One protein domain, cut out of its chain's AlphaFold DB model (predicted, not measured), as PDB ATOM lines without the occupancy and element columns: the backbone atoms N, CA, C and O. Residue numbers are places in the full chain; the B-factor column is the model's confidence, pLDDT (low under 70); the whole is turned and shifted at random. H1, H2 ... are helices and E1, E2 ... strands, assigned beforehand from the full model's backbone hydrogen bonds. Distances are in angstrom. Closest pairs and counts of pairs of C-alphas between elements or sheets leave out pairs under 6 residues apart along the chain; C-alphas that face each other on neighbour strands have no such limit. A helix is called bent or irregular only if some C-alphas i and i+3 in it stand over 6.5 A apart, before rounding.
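Overview. This is residues 9 to 172 of the 177 residues of an uncharacterized protein of Sphingopyxis lindanitolerans (UniProt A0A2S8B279). A cluster of mostly crossed helices makes the body at one end: the helical hairpin H3 and H4, with H5 packed on both of its helices and the arm H2b packed across H5. The bent helix H2 reaches from there toward H1 at the other end, where part of the unnamed stretch of residues 9 to 36 winds; two small antiparallel strand pairs complete the model, E1 and E4 with E1 on H4, and the hairpin E2 and E3 near H2a. The printed part has 164 residues, with four named strands, E1 to E4, followed by five named helices, H1 to H5; the class is mostly helix. It is only just loose, close to compact, with a radius of gyration of the C-alphas of 18.7 A, and only just elongated, spanning 57 by 38 by 30 A.

Arrangement. Go along from residue 9 to E1, residues 37 to 39, whose antiparallel neighbour is E4, residues 61 to 63; N 39 and O 61 are 2.8 A apart, within hydrogen-bond range. Between them in the chain, E2, residues 44 to 46, and E3, residues 52 to 57, form an antiparallel hairpin, with N 53 and O 45 at 2.8 A. Next come H1, residues 67 to 77, and H2, residues 79 to 103, assigned as one helix by its hydrogen bonds but bent, with C-alphas 89 and 92 7.5 A apart; its arms H2a, residues 79 to 89, and H2b, residues 92 to 103, stand at a steep tilt of 52 degrees. H1 and H2a are close but not clearly touching, their closest C-alphas, Asp 74 and Arg 80, 6.3 A apart. H3, residues 114 to 127, and H4, residues 137 to 153, touch as a helical hairpin, opposite ways at a shallow tilt of 18 degrees, closest at the C-alphas of Ile 118 and Arg 148, 6.0 A. The closest C-alphas of E1 and H4, Ser 39 and Ala 142, are 5.6 A apart. H5, residues 157 to 171, touches H2b, about perpendicular at 74 degrees, closest at the C-alphas of Gly 99 and Val 168, 4.6 A. In H1, H2a, H2b, H3, H4 and H5 every O i to N i+4 pair is within hydrogen-bond range.

Along the chain. Find C-alpha 37, where E1 begins, at (129.563, 119.425, 121.063). E3 is 10.6 A long, H1 15.3 A, H2a 15.4 A, H2b 16.2 A and H3 20.0 A. H4 runs 23.8 A from C-alpha 137 at (120.531, 114.063, 126.799), and H5 runs 22.0 A to C-alpha 171 at (103.617, 122.968, 140.205).

Size, cuts and confidence. Look at Asn 22 and Ala 105 for the C-alphas farthest apart, 60.2 A. The printed part has no cut, and no link between named elements is long. The mean pLDDT of the printed part is 83.3; residues 9 to 13, 29 to 34 and 130 to 135 are under 70.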
ATOM      1  N   PHE A   9     115.834 106.586  96.647       45.91
ATOM      2  CA  PHE A   9     116.153 107.136  97.974       45.91
ATOM      3  C   PHE A   9     117.420 108.017  97.991       45.91
ATOM      4  O   PHE A   9     117.561 108.878  98.855       45.91
ATOM      5  N   LYS A  10     118.351 107.837  97.039       49.12
ATOM      6  CA  LYS A  10     119.649 108.548  96.965       49.12
ATOM      7  C   LYS A  10     119.637 109.842  96.147       49.12
ATOM      8  O   LYS A  10     120.673 110.482  96.010       49.12
ATOM      9  N   GLY A  11     118.495 110.236  95.593       50.78
ATOM     10  CA  GLY A  11     118.415 111.305  94.596       50.78
ATOM     11  C   GLY A  11     118.471 112.753  95.095       50.78
ATOM     12  O   GLY A  11     118.218 113.629  94.276       50.78
ATOM     13  N   GLN A  12     118.729 113.058  96.375       63.88
ATOM     14  CA  GLN A  12     118.514 114.435  96.864       63.88
ATOM     15  C   GLN A  12     119.744 115.242  97.296       63.88
ATOM     16  O   GLN A  12     119.653 116.467  97.263       63.88
ATOM     17  N   ILE A  13     120.888 114.649  97.662       68.12
ATOM     18  CA  ILE A  13     122.076 115.427  98.078       68.12
ATOM     19  C   ILE A  13     123.366 114.693  97.687       68.12
ATOM     20  O   ILE A  13     123.561 113.542  98.075       68.12
ATOM     21  N   ASP A  14     124.263 115.364  96.953       75.75
ATOM     22  CA  ASP A  14     125.618 114.858  96.699       75.75
ATOM     23  C   ASP A  14     126.455 114.944  97.985       75.75
ATOM     24  O   ASP A  14     126.743 116.021  98.523       75.75
ATOM     25  N   VAL A  15     126.802 113.766  98.502       77.19
ATOM     26  CA  VAL A  15     127.573 113.595  99.739       77.19
ATOM     27  C   VAL A  15     129.080 113.729  99.519       77.19
ATOM     28  O   VAL A  15     129.825 113.892 100.484       77.19
ATOM     29  N   VAL A  16     129.543 113.651  98.269       78.44
ATOM     30  CA  VAL A  16     130.961 113.669  97.894       78.44
ATOM     31  C   VAL A  16     131.382 115.055  97.425       78.44
ATOM     32  O   VAL A  16     132.458 115.516  97.810       78.44
ATOM     33  N   PHE A  17     130.552 115.732  96.633       81.00
ATOM     34  CA  PHE A  17     130.837 117.059  96.092       81.00
ATOM     35  C   PHE A  17     129.874 118.111  96.623       81.00
ATOM     36  O   PHE A  17     128.697 117.868  96.893       81.00
ATOM     37  N   ASP A  18     130.402 119.312  96.813       79.94
ATOM     38  CA  ASP A  18     129.582 120.455  97.147       79.94
ATOM     39  C   ASP A  18     128.814 120.950  95.920       79.94
ATOM     40  O   ASP A  18     129.402 121.228  94.881       79.94
ATOM     41  N   ALA A  19     127.492 121.074  96.045       78.94
ATOM     42  CA  ALA A  19     126.620 121.398  94.919       78.94
ATOM     43  C   ALA A  19     126.824 122.822  94.370       78.94
ATOM     44  O   ALA A  19     126.458 123.086  93.228       78.94
ATOM     45  N   VAL A  20     127.387 123.738  95.169       80.75
ATOM     46  CA  VAL A  20     127.604 125.139  94.775       80.75
ATOM     47  C   VAL A  20     129.002 125.325  94.195       80.75
ATOM     48  O   VAL A  20     129.169 125.926  93.138       80.75
ATOM     49  N   THR A  21     130.015 124.809  94.885       82.62
ATOM     50  CA  THR A  21     131.427 125.016  94.529       82.62
ATOM     51  C   THR A  21     131.990 123.922  93.623       82.62
ATOM     52  O   THR A  21     133.057 124.106  93.042       82.62
ATOM     53  N   ASN A  22     131.294 122.787  93.489       82.50
ATOM     54  CA  ASN A  22     131.735 121.586  92.771       82.50
ATOM     55  C   ASN A  22     133.085 121.022  93.267       82.50
ATOM     56  O   ASN A  22     133.781 120.294  92.557       82.50
ATOM     57  N   VAL A  23     133.477 121.359  94.498       85.50
ATOM     58  CA  VAL A  23     134.688 120.855  95.157       85.50
ATOM     59  C   VAL A  23     134.328 119.656  96.030       85.50
ATOM     60  O   VAL A  23     133.235 119.582  96.594       85.50
ATOM     61  N   ARG A  24     135.255 118.699  96.161       83.06
ATOM     62  CA  ARG A  24     135.074 117.544  97.047       83.06
ATOM     63  C   ARG A  24     134.897 118.013  98.493       83.06
ATOM     64  O   ARG A  24     135.761 118.709  99.028       83.06
ATOM     65  N   ARG A  25     133.798 117.603  99.128       83.19
ATOM     66  CA  ARG A  25     133.485 117.938 100.519       83.19
ATOM     67  C   ARG A  25     134.559 117.386 101.446       83.19
ATOM     68  O   ARG A  25     135.025 116.253 101.295       83.19
ATOM     69  N   ARG A  26     134.934 118.194 102.431       81.06
ATOM     70  CA  ARG A  26     135.784 117.768 103.537       81.06
ATOM     71  C   ARG A  26     134.914 117.022 104.547       81.06
ATOM     72  O   ARG A  26     133.915 117.557 105.012       81.06
ATOM     73  N   CYS A  27     135.291 115.799 104.902       72.81
ATOM     74  CA  CYS A  27     134.604 115.005 105.919       72.81
ATOM     75  C   CYS A  27     135.609 114.413 106.906       72.81
ATOM     76  O   CYS A  27     136.793 114.276 106.592       72.81
ATOM     77  N   CYS A  28     135.126 114.032 108.083       71.88
ATOM     78  CA  CYS A  28     135.904 113.315 109.082       71.88
ATOM     79  C   CYS A  28     135.285 111.950 109.382       71.88
ATOM     80  O   CYS A  28     134.081 111.753 109.208       71.88
ATOM     81  N   ASP A  29     136.124 111.016 109.825       67.75
ATOM     82  CA  ASP A  29     135.690 109.708 110.307       67.75
ATOM     83  C   ASP A  29     134.811 109.892 111.561       67.75
ATOM     84  O   ASP A  29     135.252 110.542 112.504       67.75
ATOM     85  N   PRO A  30     133.576 109.372 111.614       59.59
ATOM     86  CA  PRO A  30     132.722 109.507 112.793       59.59
ATOM     87  C   PRO A  30     133.221 108.721 114.020       59.59
ATOM     88  O   PRO A  30     132.773 109.003 115.127       59.59
ATOM     89  N   TYR A  31     134.128 107.752 113.852       55.31
ATOM     90  CA  TYR A  31     134.645 106.917 114.944       55.31
ATOM     91  C   TYR A  31     135.984 107.402 115.506       55.31
ATOM     92  O   TYR A  31     136.309 107.110 116.654       55.31
ATOM     93  N   THR A  32     136.770 108.121 114.703       61.75
ATOM     94  CA  THR A  32     138.112 108.603 115.087       61.75
ATOM     95  C   THR A  32     138.325 110.098 114.845       61.75
ATOM     96  O   THR A  32     139.367 110.651 115.197       61.75
ATOM     97  N   GLY A  33     137.351 110.761 114.226       60.88
ATOM     98  CA  GLY A  33     137.385 112.178 113.910       60.88
ATOM     99  C   GLY A  33     137.101 113.073 115.114       60.88
ATOM    100  O   GLY A  33     136.958 112.607 116.245       60.88
ATOM    101  N   PRO A  34     137.056 114.393 114.887       66.50
ATOM    102  CA  PRO A  34     136.857 115.349 115.957       66.50
ATOM    103  C   PRO A  34     135.510 115.148 116.651       66.50
ATOM    104  O   PRO A  34     134.482 114.936 116.009       66.50
ATOM    105  N   ILE A  35     135.535 115.279 117.974       71.44
ATOM    106  CA  ILE A  35     134.332 115.303 118.801       71.44
ATOM    107  C   ILE A  35     133.695 116.684 118.645       71.44
ATOM    108  O   ILE A  35     134.349 117.703 118.883       71.44
ATOM    109  N   PHE A  36     132.428 116.703 118.241       76.75
ATOM    110  CA  PHE A  36     131.618 117.916 118.210       76.75
ATOM    111  C   PHE A  36     130.711 117.964 119.438       76.75
ATOM    112  O   PHE A  36     130.123 116.952 119.816       76.75
ATOM    113  N   SER A  37     130.567 119.141 120.037       82.56
ATOM    114  CA  SER A  37     129.563 119.425 121.063       82.56
ATOM    115  C   SER A  37     128.532 120.420 120.536       82.56
ATOM    116  O   SER A  37     128.790 121.162 119.587       82.56
ATOM    117  N   VAL A  38     127.341 120.422 121.133       88.38
ATOM    118  CA  VAL A  38     126.269 121.359 120.779       88.38
ATOM    119  C   VAL A  38     126.193 122.465 121.823       88.38
ATOM    120  O   VAL A  38     126.221 122.196 123.019       88.38
ATOM    121  N   SER A  39     126.076 123.702 121.357       90.38
ATOM    122  CA  SER A  39     125.709 124.872 122.149       90.38
ATOM    123  C   SER A  39     124.429 125.480 121.590       90.38
ATOM    124  O   SER A  39     124.184 125.420 120.384       90.38
ATOM    125  N   LEU A  40     123.634 126.063 122.484       94.19
ATOM    126  CA  LEU A  40     122.416 126.802 122.166       94.19
ATOM    127  C   LEU A  40     122.519 128.283 122.571       94.19
ATOM    128  O   LEU A  40     121.496 128.949 122.674       94.19
ATOM    129  N   ASP A  41     123.725 128.802 122.826       89.56
ATOM    130  CA  ASP A  41     123.937 130.100 123.495       89.56
ATOM    131  C   ASP A  41     123.281 131.296 122.788       89.56
ATOM    132  O   ASP A  41     122.861 132.234 123.457       89.56
ATOM    133  N   GLY A  42     123.176 131.273 121.455       87.31
ATOM    134  CA  GLY A  42     122.549 132.347 120.674       87.31
ATOM    135  C   GLY A  42     121.026 132.234 120.540       87.31
ATOM    136  O   GLY A  42     120.415 132.988 119.785       87.31
ATOM    137  N   THR A  43     120.405 131.263 121.215       91.94
ATOM    138  CA  THR A  43     118.961 131.016 121.127       91.94
ATOM    139  C   THR A  43     118.183 132.173 121.734       91.94
ATOM    140  O   THR A  43     118.451 132.587 122.857       91.94
ATOM    141  N   ASN A  44     117.151 132.641 121.040       89.81
ATOM    142  CA  ASN A  44     116.259 133.667 121.571       89.81
ATOM    143  C   ASN A  44     114.986 133.029 122.155       89.81
ATOM    144  O   ASN A  44     114.222 132.390 121.429       89.81
ATOM    145  N   LEU A  45     114.739 133.225 123.454       88.44
ATOM    146  CA  LEU A  45     113.534 132.745 124.148       88.44
ATOM    147  C   LEU A  45     112.328 133.678 123.997       88.44
ATOM    148  O   LEU A  45     111.215 133.304 124.362       88.44
ATOM    149  N   PHE A  46     112.527 134.889 123.485       87.25
ATOM    150  CA  PHE A  46     111.568 135.973 123.615       87.25
ATOM    151  C   PHE A  46     111.083 136.512 122.264       87.25
ATOM    152  O   PHE A  46     111.800 136.556 121.258       87.25
ATOM    153  N   GLU A  47     109.813 136.900 122.230       86.62
ATOM    154  CA  GLU A  47     109.233 137.689 121.148       86.62
ATOM    155  C   GLU A  47     109.660 139.160 121.260       86.62
ATOM    156  O   GLU A  47     110.151 139.615 122.295       86.62
ATOM    157  N   ALA A  48     109.470 139.919 120.175       82.81
ATOM    158  CA  ALA A  48     109.857 141.332 120.109       82.81
ATOM    159  C   ALA A  48     109.107 142.228 121.114       82.81
ATOM    160  O   ALA A  48     109.578 143.314 121.438       82.81
ATOM    161  N   ASP A  49     107.943 141.784 121.591       81.31
ATOM    162  CA  ASP A  49     107.120 142.477 122.585       81.31
ATOM    163  C   ASP A  49     107.524 142.175 124.035       81.31
ATOM    164  O   ASP A  49     106.912 142.699 124.965       81.31
ATOM    165  N   GLY A  50     108.534 141.331 124.251       76.50
ATOM    166  CA  GLY A  50     108.915 140.935 125.594       76.50
ATOM    167  C   GLY A  50     107.983 139.886 126.209       76.50
ATOM    168  O   GLY A  50     107.951 139.735 127.432       76.50
ATOM    169  N   THR A  51     107.313 139.057 125.403       82.62
ATOM    170  CA  THR A  51     106.696 137.793 125.851       82.62
ATOM    171  C   THR A  51     107.576 136.575 125.547       82.62
ATOM    172  O   THR A  51     108.494 136.641 124.726       82.62
ATOM    173  N   LEU A  52     107.394 135.476 126.289       83.12
ATOM    174  CA  LEU A  52     108.083 134.214 125.996       83.12
ATOM    175  C   LEU A  52     107.522 133.601 124.726       83.12
ATOM    176  O   LEU A  52     106.306 133.518 124.552       83.12
ATOM    177  N   ARG A  53     108.419 133.124 123.868       86.06
ATOM    178  CA  ARG A  53     108.030 132.337 122.708       86.06
ATOM    179  C   ARG A  53     107.424 131.024 123.177       86.06
ATOM    180  O   ARG A  53     107.911 130.417 124.128       86.06
ATOM    181  N   LEU A  54     106.417 130.546 122.445       80.06
ATOM    182  CA  LEU A  54     105.939 129.174 122.617       80.06
ATOM    183  C   LEU A  54     107.090 128.187 122.386       80.06
ATOM    184  O   LEU A  54     107.291 127.280 123.180       80.06
ATOM    185  N   LEU A  55     107.875 128.414 121.331       87.75
ATOM    186  CA  LEU A  55     109.094 127.672 121.041       87.75
ATOM    187  C   LEU A  55     110.259 128.649 120.853       87.75
ATOM    188  O   LEU A  55     110.117 129.606 120.085       87.75
ATOM    189  N   PRO A  56     111.406 128.422 121.513       90.19
ATOM    190  CA  PRO A  56     112.596 129.233 121.305       90.19
ATOM    191  C   PRO A  56     113.026 129.299 119.838       90.19
ATOM    192  O   PRO A  56     112.922 128.327 119.089       90.19
ATOM    193  N   ALA A  57     113.571 130.441 119.427       92.50
ATOM    194  CA  ALA A  57     114.269 130.548 118.154       92.50
ATOM    195  C   ALA A  57     115.683 129.974 118.326       92.50
ATOM    196  O   ALA A  57     116.614 130.698 118.683       92.50
ATOM    197  N   TRP A  58     115.804 128.657 118.140       94.19
ATOM    198  CA  TRP A  58     117.027 127.894 118.385       94.19
ATOM    199  C   TRP A  58     118.200 128.354 117.515       94.19
ATOM    200  O   TRP A  58     118.138 128.271 116.286       94.19
ATOM    201  N   ASP A  59     119.305 128.735 118.154       94.12
ATOM    202  CA  ASP A  59     120.601 128.902 117.493       94.12
ATOM    203  C   ASP A  59     121.518 127.733 117.859       94.12
ATOM    204  O   ASP A  59     122.129 127.692 118.926       94.12
ATOM    205  N   ILE A  60     121.568 126.736 116.977       91.69
ATOM    206  CA  ILE A  60     122.253 125.467 117.235       91.69
ATOM    207  C   ILE A  60     123.683 125.548 116.724       91.69
ATOM    208  O   ILE A  60     123.930 125.316 115.542       91.69
ATOM    209  N   ILE A  61     124.640 125.815 117.602       89.69
ATOM    210  CA  ILE A  61     126.058 125.927 117.256       89.69
ATOM    211  C   ILE A  61     126.757 124.591 117.515       89.69
ATOM    212  O   ILE A  61     126.676 124.025 118.602       89.69
ATOM    213  N   LEU A  62     127.482 124.090 116.510       85.69
ATOM    214  CA  LEU A  62     128.354 122.923 116.653       85.69
ATOM    215  C   LEU A  62     129.775 123.403 116.964       85.69
ATOM    216  O   LEU A  62     130.415 124.022 116.112       85.69
ATOM    217  N   HIS A  63     130.252 123.125 118.175       82.12
ATOM    218  CA  HIS A  63     131.611 123.428 118.626       82.12
ATOM    219  C   HIS A  63     132.530 122.226 118.452       82.12
ATOM    220  O   HIS A  63     132.101 121.081 118.565       82.12
ATOM    221  N   GLY A  64     133.815 122.498 118.235       74.69
ATOM    222  CA  GLY A  64     134.838 121.473 118.033       74.69
ATOM    223  C   GLY A  64     135.140 121.199 116.561       74.69
ATOM    224  O   GLY A  64     134.504 121.735 115.653       74.69
ATOM    225  N   GLY A  65     136.163 120.374 116.337       70.50
ATOM    226  CA  GLY A  65     136.616 119.965 115.009       70.50
ATOM    227  C   GLY A  65     136.980 121.097 114.047       70.50
ATOM    228  O   GLY A  65     137.211 122.243 114.427       70.50
ATOM    229  N   VAL A  66     137.072 120.745 112.763       77.50
ATOM    230  CA  VAL A  66     137.239 121.709 111.669       77.50
ATOM    231  C   VAL A  66     135.847 122.123 111.201       77.50
ATOM    232  O   VAL A  66     135.041 121.261 110.853       77.50
ATOM    233  N   HIS A  67     135.575 123.428 111.153       74.88
ATOM    234  CA  HIS A  67     134.260 123.985 110.802       74.88
ATOM    235  C   HIS A  67     133.675 123.408 109.496       74.88
ATOM    236  O   HIS A  67     132.487 123.107 109.417       74.88
ATOM    237  N   GLU A  68     134.522 123.171 108.491       76.31
ATOM    238  CA  GLU A  68     134.130 122.587 107.200       76.31
ATOM    239  C   GLU A  68     133.526 121.173 107.313       76.31
ATOM    240  O   GLU A  68     132.670 120.794 106.507       76.31
ATOM    241  N   PHE A  69     133.940 120.387 108.313       79.25
ATOM    242  CA  PHE A  69     133.383 119.055 108.561       79.25
ATOM    243  C   PHE A  69     131.966 119.149 109.136       79.25
ATOM    244  O   PHE A  69     131.059 118.490 108.629       79.25
ATOM    245  N   ALA A  70     131.753 120.026 110.124       76.94
ATOM    246  CA  ALA A  70     130.427 120.292 110.683       76.94
ATOM    247  C   ALA A  70     129.468 120.859 109.623       76.94
ATOM    248  O   ALA A  70     128.312 120.445 109.548       76.94
ATOM    249  N   ALA A  71     129.958 121.753 108.757       81.19
ATOM    250  CA  ALA A  71     129.189 122.299 107.640       81.19
ATOM    251  C   ALA A  71     128.783 121.211 106.633       81.19
ATOM    252  O   ALA A  71     127.646 121.185 106.168       81.19
ATOM    253  N   THR A  72     129.684 120.271 106.331       82.75
ATOM    254  CA  THR A  72     129.378 119.120 105.470       82.75
ATOM    255  C   THR A  72     128.311 118.224 106.089       82.75
ATOM    256  O   THR A  72     127.376 117.810 105.403       82.75
ATOM    257  N   TRP A  73     128.415 117.946 107.387       79.62
ATOM    258  CA  TRP A  73     127.428 117.139 108.093       79.62
ATOM    259  C   TRP A  73     126.055 117.801 108.118       79.62
ATOM    260  O   TRP A  73     125.057 117.139 107.842       79.62
ATOM    261  N   ASP A  74     125.991 119.102 108.380       82.94
ATOM    262  CA  ASP A  74     124.727 119.826 108.342       82.94
ATOM    263  C   ASP A  74     124.147 119.887 106.920       82.94
ATOM    264  O   ASP A  74     122.958 119.643 106.722       82.94
ATOM    265  N   ALA A  75     124.982 120.090 105.897       82.62
ATOM    266  CA  ALA A  75     124.538 120.105 104.506       82.62
ATOM    267  C   ALA A  75     123.915 118.767 104.072       82.62
ATOM    268  O   ALA A  75     122.872 118.782 103.410       82.62
ATOM    269  N   VAL A  76     124.530 117.644 104.459       81.88
ATOM    270  CA  VAL A  76     124.140 116.284 104.052       81.88
ATOM    271  C   VAL A  76     123.032 115.706 104.930       81.88
ATOM    272  O   VAL A  76     122.043 115.196 104.413       81.88
ATOM    273  N   PHE A  77     123.177 115.791 106.251       80.50
ATOM    274  CA  PHE A  77     122.282 115.131 107.206       80.50
ATOM    275  C   PHE A  77     121.252 116.070 107.833       80.50
ATOM    276  O   PHE A  77     120.397 115.603 108.588       80.50
ATOM    277  N   LYS A  78     121.318 117.375 107.527       85.00
ATOM    278  CA  LYS A  78     120.429 118.410 108.078       85.00
ATOM    279  C   LYS A  78     120.399 118.372 109.607       85.00
ATOM    280  O   LYS A  78     119.329 118.423 110.211       85.00
ATOM    281  N   ILE A  79     121.574 118.234 110.226       85.12
ATOM    282  CA  ILE A  79     121.723 118.006 111.670       85.12
ATOM    283  C   ILE A  79     121.037 119.107 112.478       85.12
ATOM    284  O   ILE A  79     120.267 118.788 113.379       85.12
ATOM    285  N   ARG A  80     121.238 120.384 112.131       89.56
ATOM    286  CA  ARG A  80     120.610 121.505 112.847       89.56
ATOM    287  C   ARG A  80     119.092 121.435 112.779       89.56
ATOM    288  O   ARG A  80     118.433 121.602 113.795       89.56
ATOM    289  N   ARG A  81     118.531 121.103 111.610       90.06
ATOM    290  CA  ARG A  81     117.082 120.903 111.465       90.06
ATOM    291  C   ARG A  81     116.589 119.772 112.367       90.06
ATOM    292  O   ARG A  81     115.662 119.979 113.130       90.06
ATOM    293  N   ARG A  82     117.240 118.607 112.321       89.50
ATOM    294  CA  ARG A  82     116.853 117.446 113.138       89.50
ATOM    295  C   ARG A  82     116.933 117.738 114.633       89.50
ATOM    296  O   ARG A  82     116.067 117.311 115.383       89.50
ATOM    297  N   TYR A  83     117.962 118.460 115.066       91.62
ATOM    298  CA  TYR A  83     118.091 118.875 116.459       91.62
ATOM    299  C   TYR A  83     117.026 119.900 116.838       91.62
ATOM    300  O   TYR A  83     116.448 119.770 117.907       91.62
ATOM    301  N   SER A  84     116.699 120.852 115.961       93.44
ATOM    302  CA  SER A  84     115.579 121.770 116.185       93.44
ATOM    303  C   SER A  84     114.243 121.038 116.294       93.44
ATOM    304  O   SER A  84     113.424 121.435 117.113       93.44
ATOM    305  N   ASP A  85     114.013 119.993 115.495       92.31
ATOM    306  CA  ASP A  85     112.784 119.196 115.562       92.31
ATOM    307  C   ASP A  85     112.670 118.499 116.933       92.31
ATOM    308  O   ASP A  85     111.637 118.613 117.588       92.31
ATOM    309  N   ILE A  86     113.759 117.886 117.419       92.44
ATOM    310  CA  ILE A  86     113.819 117.272 118.761       92.44
ATOM    311  C   ILE A  86     113.626 118.322 119.858       92.44
ATOM    312  O   ILE A  86     112.869 118.102 120.796       92.44
ATOM    313  N   LEU A  87     114.308 119.468 119.755       94.06
ATOM    314  CA  LEU A  87     114.169 120.554 120.723       94.06
ATOM    315  C   LEU A  87     112.715 121.033 120.791       94.06
ATOM    316  O   LEU A  87     112.184 121.191 121.879       94.06
ATOM    317  N   ASN A  88     112.047 121.205 119.652       93.88
ATOM    318  CA  ASN A  88     110.644 121.618 119.619       93.88
ATOM    319  C   ASN A  88     109.699 120.587 120.250       93.88
ATOM    320  O   ASN A  88     108.739 120.972 120.913       93.88
ATOM    321  N   GLU A  89     109.956 119.298 120.034       93.88
ATOM    322  CA  GLU A  89     109.140 118.207 120.574       93.88
ATOM    323  C   GLU A  89     109.316 118.053 122.092       93.88
ATOM    324  O   GLU A  89     108.344 117.904 122.830       93.88
ATOM    325  N   GLU A  90     110.555 118.140 122.570       92.50
ATOM    326  CA  GLU A  90     110.915 117.737 123.927       92.50
ATOM    327  C   GLU A  90     111.027 118.901 124.923       92.50
ATOM    328  O   GLU A  90     110.921 118.691 126.135       92.50
ATOM    329  N   TYR A  91     111.232 120.133 124.442       92.38
ATOM    330  CA  TYR A  91     111.556 121.290 125.281       92.38
ATOM    331  C   TYR A  91     110.573 121.480 126.436       92.38
ATOM    332  O   TYR A  91     110.990 121.518 127.593       92.38
ATOM    333  N   HIS A  92     109.271 121.530 126.154       91.56
ATOM    334  CA  HIS A  92     108.267 121.707 127.202       91.56
ATOM    335  C   HIS A  92     108.290 120.570 128.223       91.56
ATOM    336  O   HIS A  92     108.217 120.827 129.420       91.56
ATOM    337  N   GLY A  93     108.473 119.324 127.775       91.88
ATOM    338  CA  GLY A  93     108.589 118.174 128.667       91.88
ATOM    339  C   GLY A  93     109.792 118.285 129.606       91.88
ATOM    340  O   GLY A  93     109.686 117.981 130.796       91.88
ATOM    341  N   TRP A  94     110.933 118.769 129.112       93.25
ATOM    342  CA  TRP A  94     112.131 118.968 129.932       93.25
ATOM    343  C   TRP A  94     111.977 120.101 130.944       93.25
ATOM    344  O   TRP A  94     112.438 119.957 132.081       93.25
ATOM    345  N   ILE A  95     111.339 121.198 130.538       93.62
ATOM    346  CA  ILE A  95     111.060 122.357 131.389       93.62
ATOM    347  C   ILE A  95     110.034 122.001 132.471       93.62
ATOM    348  O   ILE A  95     110.283 122.260 133.646       93.62
ATOM    349  N   ASP A  96     108.952 121.308 132.124       92.25
ATOM    350  CA  ASP A  96     107.960 120.815 133.085       92.25
ATOM    351  C   ASP A  96     108.574 119.827 134.076       92.25
ATOM    352  O   ASP A  96     108.285 119.874 135.272       92.25
ATOM    353  N   HIS A  97     109.441 118.929 133.601       92.44
ATOM    354  CA  HIS A  97     110.145 117.996 134.475       92.44
ATOM    355  C   HIS A  97     111.045 118.732 135.471       92.44
ATOM    356  O   HIS A  97     111.056 118.386 136.651       92.44
ATOM    357  N   PHE A  98     111.771 119.760 135.022       93.25
ATOM    358  CA  PHE A  98     112.541 120.626 135.913       93.25
ATOM    359  C   PHE A  98     111.630 121.325 136.927       93.25
ATOM    360  O   PHE A  98     111.896 121.268 138.125       93.25
ATOM    361  N   GLY A  99     110.513 121.892 136.465       92.75
ATOM    362  CA  GLY A  99     109.541 122.575 137.312       92.75
ATOM    363  C   GLY A  99     108.996 121.684 138.433       92.75
ATOM    364  O   GLY A  99     109.023 122.054 139.606       92.75
ATOM    365  N   ARG A 100     108.568 120.467 138.081       92.31
ATOM    366  CA  ARG A 100     108.085 119.454 139.034       92.31
ATOM    367  C   ARG A 100     109.174 118.974 139.980       92.31
ATOM    368  O   ARG A 100     108.890 118.746 141.150       92.31
ATOM    369  N   TRP A 101     110.397 118.806 139.482       93.00
ATOM    370  CA  TRP A 101     111.527 118.413 140.313       93.00
ATOM    371  C   TRP A 101     111.832 119.477 141.371       93.00
ATOM    372  O   TRP A 101     111.956 119.126 142.538       93.00
ATOM    373  N   CYS A 102     111.855 120.765 141.009       92.69
ATOM    374  CA  CYS A 102     112.017 121.851 141.980       92.69
ATOM    375  C   CYS A 102     110.847 121.936 142.971       92.69
ATOM    376  O   CYS A 102     111.063 122.219 144.142       92.69
ATOM    377  N   ALA A 103     109.613 121.688 142.520       89.88
ATOM    378  CA  ALA A 103     108.427 121.725 143.380       89.88
ATOM    379  C   ALA A 103     108.313 120.517 144.336       89.88
ATOM    380  O   ALA A 103     107.534 120.558 145.290       89.88
ATOM    381  N   ASP A 104     109.056 119.432 144.097       88.62
ATOM    382  CA  ASP A 104     109.090 118.278 144.995       88.62
ATOM    383  C   ASP A 104     109.824 118.654 146.287       88.62
ATOM    384  O   ASP A 104     111.003 119.008 146.261       88.62
ATOM    385  N   ALA A 105     109.155 118.515 147.435       82.12
ATOM    386  CA  ALA A 105     109.735 118.804 148.749       82.12
ATOM    387  C   ALA A 105     111.030 118.015 149.032       82.12
ATOM    388  O   ALA A 105     111.861 118.450 149.827       82.12
ATOM    389  N   ARG A 106     111.233 116.865 148.375       83.31
ATOM    390  CA  ARG A 106     112.459 116.059 148.488       83.31
ATOM    391  C   ARG A 106     113.663 116.693 147.793       83.31
ATOM    392  O   ARG A 106     114.785 116.311 148.108       83.31
ATOM    393  N   SER A 107     113.447 117.621 146.860       81.81
ATOM    394  CA  SER A 107     114.535 118.328 146.177       81.81
ATOM    395  C   SER A 107     115.237 119.333 147.095       81.81
ATOM    396  O   SER A 107     116.427 119.586 146.916       81.81
ATOM    397  N   GLY A 108     114.518 119.876 148.089       84.06
ATOM    398  CA  GLY A 108     115.011 120.931 148.978       84.06
ATOM    399  C   GLY A 108     115.269 122.269 148.275       84.06
ATOM    400  O   GLY A 108     115.995 123.100 148.814       84.06
ATOM    401  N   ILE A 109     114.727 122.462 147.068       87.69
ATOM    402  CA  ILE A 109     114.949 123.647 146.233       87.69
ATOM    403  C   ILE A 109     113.896 124.713 146.552       87.69
ATOM    404  O   ILE A 109     112.699 124.451 146.484       87.69
ATOM    405  N   GLU A 110     114.339 125.947 146.789       86.44
ATOM    406  CA  GLU A 110     113.463 127.121 146.850       86.44
ATOM    407  C   GLU A 110     113.942 128.198 145.865       86.44
ATOM    408  O   GLU A 110     115.057 128.721 145.960       86.44
ATOM    409  N   LEU A 111     113.097 128.545 144.889       89.25
ATOM    410  CA  LEU A 111     113.421 129.534 143.854       89.25
ATOM    411  C   LEU A 111     113.022 130.956 144.281       89.25
ATOM    412  O   LEU A 111     112.046 131.517 143.788       89.25
ATOM    413  N   THR A 112     113.756 131.538 145.228       88.00
ATOM    414  CA  THR A 112     113.509 132.890 145.756       88.00
ATOM    415  C   THR A 112     114.215 133.989 144.961       88.00
ATOM    416  O   THR A 112     113.654 135.068 144.768       88.00
ATOM    417  N   ASP A 113     115.421 133.732 144.458       88.19
ATOM    418  CA  ASP A 113     116.253 134.715 143.765       88.19
ATOM    419  C   ASP A 113     116.992 134.101 142.563       88.19
ATOM    420  O   ASP A 113     116.888 132.910 142.280       88.19
ATOM    421  N   ILE A 114     117.709 134.933 141.801       89.56
ATOM    422  CA  ILE A 114     118.484 134.474 140.635       89.56
ATOM    423  C   ILE A 114     119.521 133.414 141.017       89.56
ATOM    424  O   ILE A 114     119.723 132.452 140.276       89.56
ATOM    425  N   THR A 115     120.175 133.576 142.164       90.88
ATOM    426  CA  THR A 115     121.233 132.666 142.610       90.88
ATOM    427  C   THR A 115     120.654 131.286 142.876       90.88
ATOM    428  O   THR A 115     121.249 130.285 142.475       90.88
ATOM    429  N   SER A 116     119.475 131.217 143.497       92.06
ATOM    430  CA  SER A 116     118.815 129.946 143.765       92.06
ATOM    431  C   SER A 116     118.277 129.283 142.493       92.06
ATOM    432  O   SER A 116     118.355 128.060 142.376       92.06
ATOM    433  N   VAL A 117     117.857 130.059 141.484       93.19
ATOM    434  CA  VAL A 117     117.541 129.535 140.139       93.19
ATOM    435  C   VAL A 117     118.778 128.931 139.471       93.19
ATOM    436  O   VAL A 117     118.718 127.798 138.989       93.19
ATOM    437  N   ILE A 118     119.915 129.632 139.472       93.56
ATOM    438  CA  ILE A 118     121.173 129.110 138.911       93.56
ATOM    439  C   ILE A 118     121.593 127.829 139.641       93.56
ATOM    440  O   ILE A 118     121.914 126.829 138.996       93.56
ATOM    441  N   ALA A 119     121.555 127.836 140.977       93.25
ATOM    442  CA  ALA A 119     121.903 126.679 141.795       93.25
ATOM    443  C   ALA A 119     121.001 125.473 141.489       93.25
ATOM    444  O   ALA A 119     121.503 124.361 141.326       93.25
ATOM    445  N   ALA A 120     119.696 125.696 141.319       94.12
ATOM    446  CA  ALA A 120     118.751 124.650 140.949       94.12
ATOM    447  C   ALA A 120     119.053 124.042 139.575       94.12
ATOM    448  O   ALA A 120     119.030 122.820 139.429       94.12
ATOM    449  N   ILE A 121     119.384 124.867 138.577       94.19
ATOM    450  CA  ILE A 121     119.768 124.386 137.242       94.19
ATOM    451  C   ILE A 121     121.047 123.542 137.314       94.19
ATOM    452  O   ILE A 121     121.122 122.488 136.674       94.19
ATOM    453  N   ILE A 122     122.043 123.973 138.095       92.31
ATOM    454  CA  ILE A 122     123.294 123.225 138.293       92.31
ATOM    455  C   ILE A 122     122.999 121.872 138.941       92.31
ATOM    456  O   ILE A 122     123.352 120.838 138.377       92.31
ATOM    457  N   GLN A 123     122.281 121.864 140.064       92.06
ATOM    458  CA  GLN A 123     121.963 120.636 140.788       92.06
ATOM    459  C   GLN A 123     121.133 119.670 139.936       92.06
ATOM    460  O   GLN A 123     121.412 118.472 139.906       92.06
ATOM    461  N   TYR A 124     120.147 120.170 139.191       91.06
ATOM    462  CA  TYR A 124     119.377 119.356 138.252       91.06
ATOM    463  C   TYR A 124     120.259 118.745 137.159       91.06
ATOM    464  O   TYR A 124     120.108 117.572 136.813       91.06
ATOM    465  N   SER A 125     121.210 119.520 136.635       88.44
ATOM    466  CA  SER A 125     122.144 119.054 135.609       88.44
ATOM    467  C   SER A 125     123.086 117.967 136.133       88.44
ATOM    468  O   SER A 125     123.398 117.023 135.413       88.44
ATOM    469  N   GLU A 126     123.513 118.062 137.389       86.69
ATOM    470  CA  GLU A 126     124.403 117.078 138.016       86.69
ATOM    471  C   GLU A 126     123.677 115.798 138.445       86.69
ATOM    472  O   GLU A 126     124.264 114.721 138.399       86.69
ATOM    473  N   THR A 127     122.403 115.898 138.833       82.94
ATOM    474  CA  THR A 127     121.636 114.769 139.385       82.94
ATOM    475  C   THR A 127     120.799 114.046 138.334       82.94
ATOM    476  O   THR A 127     120.888 112.832 138.204       82.94
ATOM    477  N   ILE A 128     120.012 114.776 137.541       79.00
ATOM    478  CA  ILE A 128     119.033 114.187 136.618       79.00
ATOM    479  C   ILE A 128     119.641 113.914 135.242       79.00
ATOM    480  O   ILE A 128     119.298 112.922 134.599       79.00
ATOM    481  N   LEU A 129     120.544 114.774 134.760       74.38
ATOM    482  CA  LEU A 129     121.106 114.606 133.412       74.38
ATOM    483  C   LEU A 129     122.217 113.551 133.343       74.38
ATOM    484  O   LEU A 129     122.474 113.036 132.256       74.38
ATOM    485  N   GLN A 130     122.839 113.188 134.471       65.19
ATOM    486  CA  GLN A 130     123.820 112.095 134.513       65.19
ATOM    487  C   GLN A 130     123.180 110.699 134.529       65.19
ATOM    488  O   GLN A 130     123.808 109.742 134.080       65.19
ATOM    489  N   GLU A 131     121.929 110.566 134.979       52.28
ATOM    490  CA  GLU A 131     121.265 109.263 135.152       52.28
ATOM    491  C   GLU A 131     120.663 108.665 133.860       52.28
ATOM    492  O   GLU A 131     120.101 107.571 133.892       52.28
ATOM    493  N   GLY A 132     120.797 109.315 132.697       47.84
ATOM    494  CA  GLY A 132     120.198 108.829 131.447       47.84
ATOM    495  C   GLY A 132     121.199 108.489 130.338       47.84
ATOM    496  O   GLY A 132     121.936 109.347 129.860       47.84
ATOM    497  N   MET A 133     121.130 107.261 129.821       41.75
ATOM    498  CA  MET A 133     121.640 106.887 128.490       41.75
ATOM    499  C   MET A 133     120.600 107.206 127.395       41.75
ATOM    500  O   MET A 133     120.314 106.370 126.544       41.75
ATOM    501  N   ALA A 134     119.948 108.371 127.455       53.62
ATOM    502  CA  ALA A 134     118.997 108.773 126.421       53.62
ATOM    503  C   ALA A 134     119.733 109.514 125.298       53.62
ATOM    504  O   ALA A 134     120.489 110.450 125.569       53.62
ATOM    505  N   ASP A 135     119.470 109.130 124.046       65.94
ATOM    506  CA  ASP A 135     120.127 109.662 122.840       65.94
ATOM    507  C   ASP A 135     120.031 111.196 122.697       65.94
ATOM    508  O   ASP A 135     120.809 111.794 121.960       65.94
ATOM    509  N   THR A 136     119.122 111.862 123.423       77.44
ATOM    510  CA  THR A 136     118.892 113.319 123.378       77.44
ATOM    511  C   THR A 136     119.428 114.082 124.595       77.44
ATOM    512  O   THR A 136     119.324 115.311 124.642       77.44
ATOM    513  N   ASN A 137     120.061 113.412 125.567       82.75
ATOM    514  CA  ASN A 137     120.531 114.063 126.799       82.75
ATOM    515  C   ASN A 137     121.566 115.165 126.556       82.75
ATOM    516  O   ASN A 137     121.642 116.114 127.335       82.75
ATOM    517  N   PHE A 138     122.318 115.099 125.456       84.69
ATOM    518  CA  PHE A 138     123.222 116.183 125.080       84.69
ATOM    519  C   PHE A 138     122.463 117.471 124.703       84.69
ATOM    520  O   PHE A 138     122.920 118.555 125.055       84.69
ATOM    521  N   LEU A 139     121.291 117.377 124.053       90.38
ATOM    522  CA  LEU A 139     120.439 118.534 123.737       90.38
ATOM    523  C   LEU A 139     119.758 119.077 124.987       90.38
ATOM    524  O   LEU A 139     119.706 120.292 125.185       90.38
ATOM    525  N   ARG A 140     119.292 118.187 125.867       91.81
ATOM    526  CA  ARG A 140     118.741 118.579 127.166       91.81
ATOM    527  C   ARG A 140     119.786 119.323 127.998       91.81
ATOM    528  O   ARG A 140     119.516 120.415 128.482       91.81
ATOM    529  N   SER A 141     121.003 118.792 128.084       90.06
ATOM    530  CA  SER A 141     122.135 119.442 128.755       90.06
ATOM    531  C   SER A 141     122.495 120.791 128.131       90.06
ATOM    532  O   SER A 141     122.639 121.785 128.849       90.06
ATOM    533  N   ALA A 142     122.548 120.872 126.798       92.00
ATOM    534  CA  ALA A 142     122.754 122.137 126.099       92.00
ATOM    535  C   ALA A 142     121.643 123.160 126.408       92.00
ATOM    536  O   ALA A 142     121.938 124.340 126.575       92.00
ATOM    537  N   THR A 143     120.393 122.712 126.568       94.38
ATOM    538  CA  THR A 143     119.246 123.568 126.921       94.38
ATOM    539  C   THR A 143     119.400 124.164 128.318       94.38
ATOM    540  O   THR A 143     119.299 125.376 128.482       94.38
ATOM    541  N   PHE A 144     119.703 123.349 129.333       94.00
ATOM    542  CA  PHE A 144     119.894 123.854 130.699       94.00
ATOM    543  C   PHE A 144     121.164 124.701 130.840       94.00
ATOM    544  O   PHE A 144     121.175 125.679 131.587       94.00
ATOM    545  N   THR A 145     122.204 124.397 130.060       92.62
ATOM    546  CA  THR A 145     123.405 125.240 129.971       92.62
ATOM    547  C   THR A 145     123.077 126.608 129.372       92.62
ATOM    548  O   THR A 145     123.510 127.625 129.909       92.62
ATOM    549  N   MET A 146     122.284 126.649 128.298       93.56
ATOM    550  CA  MET A 146     121.814 127.893 127.683       93.56
ATOM    551  C   MET A 146     120.973 128.718 128.659       93.56
ATOM    552  O   MET A 146     121.257 129.898 128.832       93.56
ATOM    553  N   LEU A 147     119.993 128.112 129.342       93.31
ATOM    554  CA  LEU A 147     119.167 128.819 130.333       93.31
ATOM    555  C   LEU A 147     120.020 129.460 131.424       93.31
ATOM    556  O   LEU A 147     119.862 130.640 131.727       93.31
ATOM    557  N   ARG A 148     120.964 128.695 131.982       93.44
ATOM    558  CA  ARG A 148     121.888 129.199 132.995       93.44
ATOM    559  C   ARG A 148     122.696 130.389 132.477       93.44
ATOM    560  O   ARG A 148     122.795 131.394 133.167       93.44
ATOM    561  N   ARG A 149     123.249 130.292 131.266       91.00
ATOM    562  CA  ARG A 149     124.053 131.366 130.664       91.00
ATOM    563  C   ARG A 149     123.244 132.624 130.390       91.00
ATOM    564  O   ARG A 149     123.758 133.712 130.620       91.00
ATOM    565  N   GLN A 150     121.996 132.487 129.953       89.50
ATOM    566  CA  GLN A 150     121.111 133.636 129.774       89.50
ATOM    567  C   GLN A 150     120.810 134.326 131.107       89.50
ATOM    568  O   GLN A 150     120.796 135.547 131.176       89.50
ATOM    569  N   ILE A 151     120.671 133.568 132.195       90.56
ATOM    570  CA  ILE A 151     120.526 134.159 133.530       90.56
ATOM    571  C   ILE A 151     121.838 134.814 134.005       90.56
ATOM    572  O   ILE A 151     121.805 135.843 134.670       90.56
ATOM    573  N   GLU A 152     123.000 134.243 133.684       87.69
ATOM    574  CA  GLU A 152     124.303 134.752 134.140       87.69
ATOM    575  C   GLU A 152     124.812 135.974 133.352       87.69
ATOM    576  O   GLU A 152     125.551 136.784 133.913       87.69
ATOM    577  N   ALA A 153     124.488 136.092 132.059       79.06
ATOM    578  CA  ALA A 153     125.199 136.985 131.139       79.06
ATOM    579  C   ALA A 153     124.308 137.887 130.265       79.06
ATOM    580  O   ALA A 153     124.853 138.748 129.568       79.06
ATOM    581  N   ASP A 154     122.985 137.708 130.268       72.88
ATOM    582  CA  ASP A 154     122.072 138.423 129.369       72.88
ATOM    583  C   ASP A 154     121.351 139.583 130.090       72.88
ATOM    584  O   ASP A 154     120.988 139.436 131.259       72.88
ATOM    585  N   PRO A 155     121.105 140.738 129.438       70.12
ATOM    586  CA  PRO A 155     120.199 141.767 129.961       70.12
ATOM    587  C   PRO A 155     118.793 141.258 130.326       70.12
ATOM    588  O   PRO A 155     118.140 141.880 131.161       70.12
ATOM    589  N   ASP A 156     118.333 140.142 129.755       73.00
ATOM    590  CA  ASP A 156     117.054 139.510 130.106       73.00
ATOM    591  C   ASP A 156     117.143 138.518 131.296       73.00
ATOM    592  O   ASP A 156     116.220 137.725 131.522       73.00
ATOM    593  N   SER A 157     118.224 138.551 132.087       80.81
ATOM    594  CA  SER A 157     118.481 137.614 133.194       80.81
ATOM    595  C   SER A 157     117.322 137.480 134.184       80.81
ATOM    596  O   SER A 157     116.899 136.366 134.509       80.81
ATOM    597  N   ASP A 158     116.779 138.616 134.635       84.44
ATOM    598  CA  ASP A 158     115.670 138.673 135.594       84.44
ATOM    599  C   ASP A 158     114.427 137.993 135.024       84.44
ATOM    600  O   ASP A 158     113.726 137.257 135.713       84.44
ATOM    601  N   ARG A 159     114.191 138.166 133.726       86.94
ATOM    602  CA  ARG A 159     112.990 137.685 133.055       86.94
ATOM    603  C   ARG A 159     112.995 136.174 132.862       86.94
ATOM    604  O   ARG A 159     111.966 135.534 133.081       86.94
ATOM    605  N   VAL A 160     114.135 135.593 132.480       88.38
ATOM    606  CA  VAL A 160     114.285 134.128 132.406       88.38
ATOM    607  C   VAL A 160     114.140 133.519 133.801       88.38
ATOM    608  O   VAL A 160     113.430 132.527 133.971       88.38
ATOM    609  N   ALA A 161     114.764 134.132 134.811       90.06
ATOM    610  CA  ALA A 161     114.676 133.660 136.186       90.06
ATOM    611  C   ALA A 161     113.241 133.735 136.729       90.06
ATOM    612  O   ALA A 161     112.750 132.758 137.289       90.06
ATOM    613  N   ASP A 162     112.543 134.852 136.531       90.25
ATOM    614  CA  ASP A 162     111.167 135.040 136.996       90.25
ATOM    615  C   ASP A 162     110.185 134.100 136.301       90.25
ATOM    616  O   ASP A 162     109.272 133.576 136.942       90.25
ATOM    617  N   TRP A 163     110.404 133.804 135.020       90.62
ATOM    618  CA  TRP A 163     109.638 132.774 134.331       90.62
ATOM    619  C   TRP A 163     109.815 131.389 134.959       90.62
ATOM    620  O   TRP A 163     108.822 130.708 135.215       90.62
ATOM    621  N   LEU A 164     111.051 130.972 135.249       90.75
ATOM    622  CA  LEU A 164     111.307 129.681 135.894       90.75
ATOM    623  C   LEU A 164     110.713 129.624 137.310       90.75
ATOM    624  O   LEU A 164     110.149 128.599 137.692       90.75
ATOM    625  N   LYS A 165     110.766 130.728 138.065       91.38
ATOM    626  CA  LYS A 165     110.083 130.842 139.366       91.38
ATOM    627  C   LYS A 165     108.571 130.670 139.214       91.38
ATOM    628  O   LYS A 165     107.969 129.892 139.952       91.38
ATOM    629  N   PHE A 166     107.961 131.358 138.247       90.38
ATOM    630  CA  PHE A 166     106.526 131.262 137.969       90.38
ATOM    631  C   PHE A 166     106.112 129.839 137.576       90.38
ATOM    632  O   PHE A 166     105.118 129.321 138.084       90.38
ATOM    633  N   LEU A 167     106.901 129.184 136.723       89.19
ATOM    634  CA  LEU A 167     106.700 127.793 136.328       89.19
ATOM    635  C   LEU A 167     106.686 126.858 137.546       89.19
ATOM    636  O   LEU A 167     105.753 126.074 137.703       89.19
ATOM    637  N   VAL A 168     107.695 126.950 138.419       88.44
ATOM    638  CA  VAL A 168     107.790 126.112 139.629       88.44
ATOM    639  C   VAL A 168     106.629 126.373 140.583       88.44
ATOM    640  O   VAL A 168     106.037 125.423 141.092       88.44
ATOM    641  N   ALA A 169     106.244 127.637 140.774       87.25
ATOM    642  CA  ALA A 169     105.084 127.993 141.588       87.25
ATOM    643  C   ALA A 169     103.781 127.368 141.058       87.25
ATOM    644  O   ALA A 169     102.925 126.982 141.850       87.25
ATOM    645  N   GLY A 170     103.648 127.203 139.737       86.44
ATOM    646  CA  GLY A 170     102.517 126.510 139.110       86.44
ATOM    647  C   GLY A 170     102.445 125.005 139.403       86.44
ATOM    648  O   GLY A 170     101.372 124.416 139.275       86.44
ATOM    649  N   PHE A 171     103.553 124.383 139.816       84.94
ATOM    650  CA  PHE A 171     103.617 122.968 140.205       84.94
ATOM    651  C   PHE A 171     103.594 122.741 141.719       84.94
ATOM    652  O   PHE A 171     103.413 121.600 142.153       84.94
ATOM    653  N   ALA A 172     103.771 123.790 142.525       72.88
ATOM    654  CA  ALA A 172     103.708 123.675 143.973       72.88
ATOM    655  C   ALA A 172     102.296 123.226 144.403       72.88
ATOM    656  O   ALA A 172     101.299 123.747 143.892       72.88
TER     657      ALA A 172